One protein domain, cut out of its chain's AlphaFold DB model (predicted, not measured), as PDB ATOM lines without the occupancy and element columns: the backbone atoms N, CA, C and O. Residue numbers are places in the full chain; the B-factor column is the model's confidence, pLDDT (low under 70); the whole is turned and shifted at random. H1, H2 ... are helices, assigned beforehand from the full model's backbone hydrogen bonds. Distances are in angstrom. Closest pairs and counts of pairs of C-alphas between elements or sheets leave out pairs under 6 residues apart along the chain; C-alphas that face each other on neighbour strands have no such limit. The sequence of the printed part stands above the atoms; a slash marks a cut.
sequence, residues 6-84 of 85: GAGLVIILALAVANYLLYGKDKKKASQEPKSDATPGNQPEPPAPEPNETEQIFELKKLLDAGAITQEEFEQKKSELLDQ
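Overview. This is residues 6 to 84 of the 85 residues of the protein "SHOCT domain-containing protein" of Myxococcales bacterium (UniProt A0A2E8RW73). The longest helix, H1, stands free, and a long loop, residues 24 to 52, swings away from it and folds back to a small helical hairpin, H2 and H3 side by side. The printed part has 79 residues with three named helices, H1, H2, H3 in chain order, and no named strand; the class is all helix. It is extended, with a radius of gyration of the C-alphas of 20.5 A and spans of 69 by 34 by 17 A.

Along the chain. H1, residues 6 to 23, measures 26.5 A from C-alpha 6 at (252.231, 108.456, 96.283) to C-alpha 23. H2, residues 53 to 65, measures 18.5 A. H3, residues 71 to 82, measures 16.4 A and ends with C-alpha 82 at (253.909, 149.858, 92.847).

Arrangement. H1 is apart from H2 and from H3. H2 and H3 touch, a hairpin with a tight link, at a shallow tilt of 3 degrees, opposite ways; their closest C-alphas, of Glu 53 and Leu 81, are 5.8 A apart. Every O i to N i+4 pair is within hydrogen-bond range in H2 and H3, and 13 of 14 in H1.

Size, cuts and confidence. The C-alphas farthest apart, of Gly 6 and Pro 40, are 69.3 A apart. The printed part has no cut. The link from H1 to H2 is long, 29 residues. The mean pLDDT of the printed part is 71.2, with residues 6 to 10 and 21 to 51 under 70.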
ATOM      1  N   GLY A   6     252.010 107.047  96.651       54.97
ATOM      2  CA  GLY A   6     252.231 108.456  96.283       54.97
ATOM      3  C   GLY A   6     251.371 108.968  95.118       54.97
ATOM      4  O   GLY A   6     250.966 110.125  95.119       54.97
ATOM      5  N   ALA A   7     251.050 108.115  94.138       58.66
ATOM      6  CA  ALA A   7     250.343 108.547  92.927       58.66
ATOM      7  C   ALA A   7     248.847 108.832  93.164       58.66
ATOM      8  O   ALA A   7     248.289 109.738  92.552       58.66
ATOM      9  N   GLY A   8     248.202 108.103  94.082       57.84
ATOM     10  CA  GLY A   8     246.776 108.285  94.368       57.84
ATOM     11  C   GLY A   8     246.463 109.637  95.014       57.84
ATOM     12  O   GLY A   8     245.460 110.259  94.681       57.84
ATOM     13  N   LEU A   9     247.350 110.128  95.885       66.00
ATOM     14  CA  LEU A   9     247.141 111.373  96.629       66.00
ATOM     15  C   LEU A   9     247.215 112.604  95.709       66.00
ATOM     16  O   LEU A   9     246.394 113.509  95.821       66.00
ATOM     17  N   VAL A  10     248.123 112.591  94.725       67.44
ATOM     18  CA  VAL A  10     248.234 113.651  93.705       67.44
ATOM     19  C   VAL A  10     247.003 113.687  92.798       67.44
ATOM     20  O   VAL A  10     246.510 114.765  92.479       67.44
ATOM     21  N   ILE A  11     246.459 112.523  92.430       74.31
ATOM     22  CA  ILE A  11     245.240 112.437  91.612       74.31
ATOM     23  C   ILE A  11     244.029 112.971  92.389       74.31
ATOM     24  O   ILE A  11     243.240 113.733  91.834       74.31
ATOM     25  N   ILE A  12     243.898 112.637  93.677       74.69
ATOM     26  CA  ILE A  12     242.812 113.149  94.528       74.69
ATOM     27  C   ILE A  12     242.904 114.673  94.679       74.69
ATOM     28  O   ILE A  12     241.888 115.356  94.558       74.69
ATOM     29  N   LEU A  13     244.110 115.221  94.874       74.62
ATOM     30  CA  LEU A  13     244.319 116.671  94.932       74.62
ATOM     31  C   LEU A  13     243.997 117.354  93.597       74.62
ATOM     32  O   LEU A  13     243.312 118.372  93.590       74.62
ATOM     33  N   ALA A  14     244.409 116.776  92.466       75.19
ATOM     34  CA  ALA A  14     244.091 117.315  91.144       75.19
ATOM     35  C   ALA A  14     242.576 117.336  90.872       75.19
ATOM     36  O   ALA A  14     242.055 118.316  90.342       75.19
ATOM     37  N   LEU A  15     241.849 116.291  91.286       79.62
ATOM     38  CA  LEU A  15     240.387 116.240  91.184       79.62
ATOM     39  C   LEU A  15     239.705 117.257  92.110       79.62
ATOM     40  O   LEU A  15     238.726 117.883  91.706       79.62
ATOM     41  N   ALA A  16     240.228 117.463  93.323       77.69
ATOM     42  CA  ALA A  16     239.711 118.464  94.255       77.69
ATOM     43  C   ALA A  16     239.891 119.894  93.719       77.69
ATOM     44  O   ALA A  16     238.954 120.686  93.782       77.69
ATOM     45  N   VAL A  17     241.051 120.201  93.128       78.88
ATOM     46  CA  VAL A  17     241.322 121.495  92.478       78.88
ATOM     47  C   VAL A  17     240.426 121.694  91.256       78.88
ATOM     48  O   VAL A  17     239.832 122.757  91.107       78.88
ATOM     49  N   ALA A  18     240.257 120.671  90.412       75.62
ATOM     50  CA  ALA A  18     239.345 120.745  89.269       75.62
ATOM     51  C   ALA A  18     237.891 120.992  89.711       75.62
ATOM     52  O   ALA A  18     237.207 121.829  89.126       75.62
ATOM     53  N   ASN A  19     237.432 120.323  90.776       74.69
ATOM     54  CA  ASN A  19     236.103 120.542  91.344       74.69
ATOM     55  C   ASN A  19     235.960 121.956  91.939       74.69
ATOM     56  O   ASN A  19     234.965 122.622  91.684       74.69
ATOM     57  N   TYR A  20     236.970 122.449  92.663       72.50
ATOM     58  CA  TYR A  20     236.988 123.799  93.236       72.50
ATOM     59  C   TYR A  20     236.957 124.897  92.158       72.50
ATOM     60  O   TYR A  20     236.202 125.861  92.278       72.50
ATOM     61  N   LEU A  21     237.697 124.716  91.056       66.62
ATOM     62  CA  LEU A  21     237.674 125.624  89.903       66.62
ATOM     63  C   LEU A  21     236.335 125.595  89.153       66.62
ATOM     64  O   LEU A  21     235.884 126.634  88.672       66.62
ATOM     65  N   LEU A  22     235.677 124.433  89.071       61.09
ATOM     66  CA  LEU A  22     234.332 124.330  88.495       61.09
ATOM     67  C   LEU A  22     233.247 124.941  89.405       61.09
ATOM     68  O   LEU A  22     232.247 125.431  88.886       61.09
ATOM     69  N   TYR A  23     233.438 124.957  90.729       56.28
ATOM     70  CA  TYR A  23     232.454 125.457  91.706       56.28
ATOM     71  C   TYR A  23     232.524 126.973  91.983       56.28
ATOM     72  O   TYR A  23     231.648 127.522  92.646       56.28
ATOM     73  N   GLY A  24     233.549 127.676  91.496       54.69
ATOM     74  CA  GLY A  24     233.859 129.055  91.899       54.69
ATOM     75  C   GLY A  24     233.338 130.177  90.993       54.69
ATOM     76  O   GLY A  24     234.015 131.194  90.864       54.69
ATOM     77  N   LYS A  25     232.188 130.029  90.318       48.41
ATOM     78  CA  LYS A  25     231.716 131.035  89.335       48.41
ATOM     79  C   LYS A  25     230.264 131.486  89.520       48.41
ATOM     80  O   LYS A  25     229.578 131.761  88.538       48.41
ATOM     81  N   ASP A  26     229.818 131.668  90.759       49.50
ATOM     82  CA  ASP A  26     228.564 132.372  91.045       49.50
ATOM     83  C   ASP A  26     228.806 133.867  91.252       49.50
ATOM     84  O   ASP A  26     229.097 134.367  92.338       49.50
ATOM     85  N   LYS A  27     228.634 134.603  90.156       56.50
ATOM     86  CA  LYS A  27     228.410 136.045  90.175       56.50
ATOM     87  C   LYS A  27     227.124 136.324  90.956       56.50
ATOM     88  O   LYS A  27     226.035 136.106  90.431       56.50
ATOM     89  N   LYS A  28     227.226 136.890  92.158       42.28
ATOM     90  CA  LYS A  28     226.097 137.586  92.789       42.28
ATOM     91  C   LYS A  28     226.299 139.088  92.645       42.28
ATOM     92  O   LYS A  28     226.907 139.742  93.482       42.28
ATOM     93  N   LYS A  29     225.775 139.619  91.537       50.97
ATOM     94  CA  LYS A  29     225.242 140.981  91.517       50.97
ATOM     95  C   LYS A  29     223.903 140.951  92.258       50.97
ATOM     96  O   LYS A  29     222.989 140.270  91.811       50.97
ATOM     97  N   ALA A  30     223.820 141.689  93.355       44.19
ATOM     98  CA  ALA A  30     222.604 142.248  93.950       44.19
ATOM     99  C   ALA A  30     223.098 143.396  94.850       44.19
ATOM    100  O   ALA A  30     223.666 143.149  95.904       44.19
ATOM    101  N   SER A  31     223.283 144.606  94.315       49.38
ATOM    102  CA  SER A  31     222.293 145.697  94.343       49.38
ATOM    103  C   SER A  31     221.481 145.759  95.640       49.38
ATOM    104  O   SER A  31     220.507 145.036  95.794       49.38
ATOM    105  N   GLN A  32     221.960 146.634  96.531       53.03
ATOM    106  CA  GLN A  32     221.229 147.681  97.257       53.03
ATOM    107  C   GLN A  32     219.789 147.395  97.704       53.03
ATOM    108  O   GLN A  32     218.897 147.261  96.874       53.03
ATOM    109  N   GLU A  33     219.549 147.564  99.007       47.31
ATOM    110  CA  GLU A  33     218.311 148.177  99.490       47.31
ATOM    111  C   GLU A  33     218.591 149.267 100.542       47.31
ATOM    112  O   GLU A  33     219.646 149.265 101.183       47.31
ATOM    113  N   PRO A  34     217.681 150.251 100.652       54.66
ATOM    114  CA  PRO A  34     217.971 151.622 101.041       54.66
ATOM    115  C   PRO A  34     217.624 151.890 102.511       54.66
ATOM    116  O   PRO A  34     216.629 151.395 103.037       54.66
ATOM    117  N   LYS A  35     218.382 152.773 103.164       42.12
ATOM    118  CA  LYS A  35     217.869 153.559 104.292       42.12
ATOM    119  C   LYS A  35     218.060 155.028 103.978       42.12
ATOM    120  O   LYS A  35     219.113 155.614 104.190       42.12
ATOM    121  N   SER A  36     217.000 155.552 103.382       52.91
ATOM    122  CA  SER A  36     216.703 156.965 103.267       52.91
ATOM    123  C   SER A  36     216.508 157.541 104.669       52.91
ATOM    124  O   SER A  36     215.611 157.098 105.376       52.91
ATOM    125  N   ASP A  37     217.275 158.567 105.015       43.03
ATOM    126  CA  ASP A  37     216.751 159.690 105.786       43.03
ATOM    127  C   ASP A  37     217.012 160.941 104.953       43.03
ATOM    128  O   ASP A  37     218.126 161.213 104.504       43.03
ATOM    129  N   ALA A  38     215.925 161.623 104.618       50.75
ATOM    130  CA  ALA A  38     215.905 162.704 103.658       50.75
ATOM    131  C   ALA A  38     216.569 163.969 104.217       50.75
ATOM    132  O   ALA A  38     216.251 164.435 105.308       50.75
ATOM    133  N   THR A  39     217.394 164.617 103.401       34.88
ATOM    134  CA  THR A  39     217.484 166.080 103.366       34.88
ATOM    135  C   THR A  39     217.573 166.486 101.895       34.88
ATOM    136  O   THR A  39     218.513 166.074 101.216       34.88
ATOM    137  N   PRO A  40     216.615 167.257 101.351       57.19
ATOM    138  CA  PRO A  40     216.775 167.873 100.046       57.19
ATOM    139  C   PRO A  40     217.757 169.034 100.214       57.19
ATOM    140  O   PRO A  40     217.377 170.153 100.549       57.19
ATOM    141  N   GLY A  41     219.041 168.744 100.044       42.94
ATOM    142  CA  GLY A  41     220.106 169.732 100.065       42.94
ATOM    143  C   GLY A  41     221.142 169.343  99.030       42.94
ATOM    144  O   GLY A  41     221.843 168.356  99.205       42.94
ATOM    145  N   ASN A  42     221.203 170.100  97.937       58.25
ATOM    146  CA  ASN A  42     222.278 170.037  96.952       58.25
ATOM    147  C   ASN A  42     223.644 170.036  97.654       58.25
ATOM    148  O   ASN A  42     224.107 171.098  98.061       58.25
ATOM    149  N   GLN A  43     224.310 168.889  97.746       45.66
ATOM    150  CA  GLN A  43     225.746 168.835  97.992       45.66
ATOM    151  C   GLN A  43     226.341 167.660  97.208       45.66
ATOM    152  O   GLN A  43     225.802 166.556  97.287       45.66
ATOM    153  N   PRO A  44     227.409 167.891  96.421       54.19
ATOM    154  CA  PRO A  44     228.141 166.825  95.751       54.19
ATOM    155  C   PRO A  44     228.596 165.805  96.792       54.19
ATOM    156  O   PRO A  44     229.166 166.182  97.818       54.19
ATOM    157  N   GLU A  45     228.317 164.535  96.524       45.69
ATOM    158  CA  GLU A  45     228.891 163.396  97.236       45.69
ATOM    159  C   GLU A  45     230.415 163.625  97.376       45.69
ATOM    160  O   GLU A  45     231.039 164.097  96.417       45.69
ATOM    161  N   PRO A  46     231.020 163.395  98.560       56.97
ATOM    162  CA  PRO A  46     232.463 163.525  98.724       56.97
ATOM    163  C   PRO A  46     233.146 162.690  97.637       56.97
ATOM    164  O   PRO A  46     232.622 161.621  97.321       56.97
ATOM    165  N   PRO A  47     234.280 163.132  97.062       57.69
ATOM    166  CA  PRO A  47     235.034 162.283  96.155       57.69
ATOM    167  C   PRO A  47     235.301 160.982  96.907       57.69
ATOM    168  O   PRO A  47     235.998 160.982  97.925       57.69
ATOM    169  N   ALA A  48     234.648 159.902  96.470       56.97
ATOM    170  CA  ALA A  48     234.973 158.568  96.926       56.97
ATOM    171  C   ALA A  48     236.495 158.461  96.802       56.97
ATOM    172  O   ALA A  48     237.009 158.861  95.751       56.97
ATOM    173  N   PRO A  49     237.216 158.059  97.864       56.66
ATOM    174  CA  PRO A  49     238.659 157.942  97.786       56.66
ATOM    175  C   PRO A  49     238.949 157.097  96.552       56.66
ATOM    176  O   PRO A  49     238.472 155.965  96.442       56.66
ATOM    177  N   GLU A  50     239.621 157.700  95.572       60.91
ATOM    178  CA  GLU A  50     240.149 156.930  94.461       60.91
ATOM    179  C   GLU A  50     240.965 155.805  95.091       60.91
ATOM    180  O   GLU A  50     241.684 156.086  96.057       60.91
ATOM    181  N   PRO A  51     240.789 154.548  94.650       59.09
ATOM    182  CA  PRO A  51     241.375 153.401  95.322       59.09
ATOM    183  C   PRO A  51     242.888 153.583  95.347       59.09
ATOM    184  O   PRO A  51     243.573 153.332  94.356       59.09
ATOM    185  N   ASN A  52     243.398 154.056  96.482       75.88
ATOM    186  CA  ASN A  52     244.808 154.336  96.666       75.88
ATOM    187  C   ASN A  52     245.529 153.001  96.485       75.88
ATOM    188  O   ASN A  52     245.053 151.983  97.003       75.88
ATOM    189  N   GLU A  53     246.645 152.945  95.760       82.81
ATOM    190  CA  GLU A  53     247.342 151.672  95.531       82.81
ATOM    191  C   GLU A  53     247.663 150.974  96.864       82.81
ATOM    192  O   GLU A  53     247.650 149.747  96.961       82.81
ATOM    193  N   THR A  54     247.826 151.755  97.937       86.19
ATOM    194  CA  THR A  54     247.960 151.278  99.318       86.19
ATOM    195  C   THR A  54     246.753 150.466  99.811       86.19
ATOM    196  O   THR A  54     246.940 149.419 100.436       86.19
ATOM    197  N   GLU A  55     245.517 150.902  99.539       88.06
ATOM    198  CA  GLU A  55     244.299 150.148  99.885       88.06
ATOM    199  C   GLU A  55     244.219 148.843  99.091       88.06
ATOM    200  O   GLU A  55     243.919 147.794  99.660       88.06
ATOM    201  N   GLN A  56     244.591 148.874  97.809       88.38
ATOM    202  CA  GLN A  56     244.616 147.678  96.964       88.38
ATOM    203  C   GLN A  56     245.658 146.658  97.457       88.38
ATOM    204  O   GLN A  56     245.366 145.466  97.561       88.38
ATOM    205  N   ILE A  57     246.851 147.112  97.858       91.25
ATOM    206  CA  ILE A  57     247.880 146.258  98.477       91.25
ATOM    207  C   ILE A  57     247.373 145.651  99.796       91.25
ATOM    208  O   ILE A  57     247.642 144.480 100.088       91.25
ATOM    209  N   PHE A  58     246.620 146.413 100.594       91.62
ATOM    210  CA  PHE A  58     246.036 145.922 101.841       91.62
ATOM    211  C   PHE A  58     244.972 144.842 101.601       91.62
ATOM    212  O   PHE A  58     244.979 143.807 102.277       91.62
ATOM    213  N   GLU A  59     244.097 145.023 100.612       91.19
ATOM    214  CA  GLU A  59     243.123 144.000 100.220       91.19
ATOM    215  C   GLU A  59     243.798 142.722  99.722       91.19
ATOM    216  O   GLU A  59     243.426 141.627 100.150       91.19
ATOM    217  N   LEU A  60     244.845 142.845  98.902       93.19
ATOM    218  CA  LEU A  60     245.634 141.700  98.445       93.19
ATOM    219  C   LEU A  60     246.234 140.926  99.618       93.19
ATOM    220  O   LEU A  60     246.191 139.695  99.635       93.19
ATOM    221  N   LYS A  61     246.731 141.624 100.645       93.25
ATOM    222  CA  LYS A  61     247.257 140.959 101.838       93.25
ATOM    223  C   LYS A  61     246.159 140.222 102.608       93.25
ATOM    224  O   LYS A  61     246.379 139.094 103.040       93.25
ATOM    225  N   LYS A  62     244.963 140.802 102.731       94.19
ATOM    226  CA  LYS A  62     243.822 140.113 103.355       94.19
ATOM    227  C   LYS A  62     243.424 138.852 102.595       94.19
ATOM    228  O   LYS A  62     243.085 137.856 103.225       94.19
ATOM    229  N   LEU A  63     243.469 138.882 101.263       91.62
ATOM    230  CA  LEU A  63     243.192 137.709 100.434       91.62
ATOM    231  C   LEU A  63     244.246 136.613 100.633       91.62
ATOM    232  O   LEU A  63     243.886 135.440 100.711       91.62
ATOM    233  N   LEU A  64     245.521 136.989 100.765       91.88
ATOM    234  CA  LEU A  64     246.610 136.058 101.063       91.88
ATOM    235  C   LEU A  64     246.433 135.422 102.448       91.88
ATOM    236  O   LEU A  64     246.490 134.203 102.581       91.88
ATOM    237  N   ASP A  65     246.158 136.238 103.466       93.38
ATOM    238  CA  ASP A  65     245.950 135.770 104.841       93.38
ATOM    239  C   ASP A  65     244.682 134.892 104.956       93.38
ATOM    240  O   ASP A  65     244.622 133.981 105.781       93.38
ATOM    241  N   ALA A  66     243.682 135.118 104.095       92.50
ATOM    242  CA  ALA A  66     242.496 134.273 103.960       92.50
ATOM    243  C   ALA A  66     242.734 132.988 103.139       92.50
ATOM    244  O   ALA A  66     241.831 132.156 103.041       92.50
ATOM    245  N   GLY A  67     243.911 132.826 102.524       89.94
ATOM    246  CA  GLY A  67     244.223 131.716 101.621       89.94
ATOM    247  C   GLY A  67     243.447 131.749 100.299       89.94
ATOM    248  O   GLY A  67     243.363 130.731  99.616       89.94
ATOM    249  N   ALA A  68     242.853 132.895  99.947       93.50
ATOM    250  CA  ALA A  68     242.122 133.091  98.696       93.50
ATOM    251  C   ALA A  68     243.058 133.296  97.495       93.50
ATOM    252  O   ALA A  68     242.666 133.004  96.367       93.50
ATOM    253  N   ILE A  69     244.277 133.782  97.746       90.19
ATOM    254  CA  ILE A  69     245.362 133.884  96.765       90.19
ATOM    255  C   ILE A  69     246.641 133.272  97.330       90.19
ATOM    256  O   ILE A  69     246.797 133.118  98.544       90.19
ATOM    257  N   THR A  70     247.571 132.950  96.442       91.44
ATOM    258  CA  THR A  70     248.909 132.482  96.816       91.44
ATOM    259  C   THR A  70     249.881 133.643  97.063       91.44
ATOM    260  O   THR A  70     249.652 134.775  96.636       91.44
ATOM    261  N   GLN A  71     250.998 133.361  97.745       86.44
ATOM    262  CA  GLN A  71     252.078 134.335  97.964       86.44
ATOM    263  C   GLN A  71     252.610 134.903  96.635       86.44
ATOM    264  O   GLN A  71     252.854 136.101  96.534       86.44
ATOM    265  N   GLU A  72     252.743 134.054  95.614       87.06
ATOM    266  CA  GLU A  72     253.210 134.439  94.274       87.06
ATOM    267  C   GLU A  72     252.255 135.438  93.602       87.06
ATOM    268  O   GLU A  72     252.689 136.461  93.072       87.06
ATOM    269  N   GLU A  73     250.943 135.198  93.688       88.00
ATOM    270  CA  GLU A  73     249.926 136.109  93.145       88.00
ATOM    271  C   GLU A  73     249.877 137.448  93.888       88.00
ATOM    272  O   GLU A  73     249.678 138.498  93.269       88.00
ATOM    273  N   PHE A  74     250.072 137.426  95.209       94.56
ATOM    274  CA  PHE A  74     250.177 138.641  96.014       94.56
ATOM    275  C   PHE A  74     251.351 139.510  95.548       94.56
ATOM    276  O   PHE A  74     251.184 140.711  95.331       94.56
ATOM    277  N   GLU A  75     252.531 138.914  95.370       93.25
ATOM    278  CA  GLU A  75     253.739 139.643  94.976       93.25
ATOM    279  C   GLU A  75     253.649 140.206  93.558       93.25
ATOM    280  O   GLU A  75     254.023 141.360  93.343       93.25
ATOM    281  N   GLN A  76     253.079 139.448  92.619       93.25
ATOM    282  CA  GLN A  76     252.873 139.914  91.249       93.25
ATOM    283  C   GLN A  76     251.977 141.158  91.207       93.25
ATOM    284  O   GLN A  76     252.353 142.175  90.624       93.25
ATOM    285  N   LYS A  77     250.822 141.110  91.883       90.19
ATOM    286  CA  LYS A  77     249.877 142.235  91.912       90.19
ATOM    287  C   LYS A  77     250.403 143.427  92.704       90.19
ATOM    288  O   LYS A  77     250.188 144.566  92.309       90.19
ATOM    289  N   LYS A  78     251.122 143.180  93.802       92.19
ATOM    290  CA  LYS A  78     251.797 144.239  94.558       92.19
ATOM    291  C   LYS A  78     252.815 144.970  93.683       92.19
ATOM    292  O   LYS A  78     252.878 146.191  93.739       92.19
ATOM    293  N   SER A  79     253.607 144.241  92.896       91.88
ATOM    294  CA  SER A  79     254.584 144.850  91.989       91.88
ATOM    295  C   SER A  79     253.907 145.706  90.922       91.88
ATOM    296  O   SER A  79     254.363 146.811  90.671       91.88
ATOM    297  N   GLU A  80     252.813 145.222  90.334       88.38
ATOM    298  CA  GLU A  80     252.042 145.954  89.319       88.38
ATOM    299  C   GLU A  80     251.437 147.257  89.862       88.38
ATOM    300  O   GLU A  80     251.385 148.256  89.152       88.38
ATOM    301  N   LEU A  81     251.008 147.256  91.127       87.12
ATOM    302  CA  LEU A  81     250.490 148.441  91.812       87.12
ATOM    303  C   LEU A  81     251.592 149.450  92.147       87.12
ATOM    304  O   LEU A  81     251.374 150.646  92.037       87.12
ATOM    305  N   LEU A  82     252.775 148.979  92.545       86.25
ATOM    306  CA  LEU A  82     253.909 149.858  92.847       86.25
ATOM    307  C   LEU A  82     254.509 150.513  91.599       86.25
ATOM    308  O   LEU A  82     255.116 151.568  91.724       86.25
ATOM    309  N   ASP A  83     254.349 149.901  90.425       86.44
ATOM    310  CA  ASP A  83     254.820 150.448  89.144       86.44
ATOM    311  C   ASP A  83     253.921 151.589  88.620       86.44
ATOM    312  O   ASP A  83     254.303 152.311  87.702       86.44
ATOM    313  N   GLN A  84     252.715 151.741  89.185       72.31
ATOM    314  CA  GLN A  84     251.742 152.779  88.812       72.31
ATOM    315  C   GLN A  84     251.895 154.089  89.604       72.31
ATOM    316  O   GLN A  84     251.245 155.075  89.255       72.31
TER     317      GLN A  84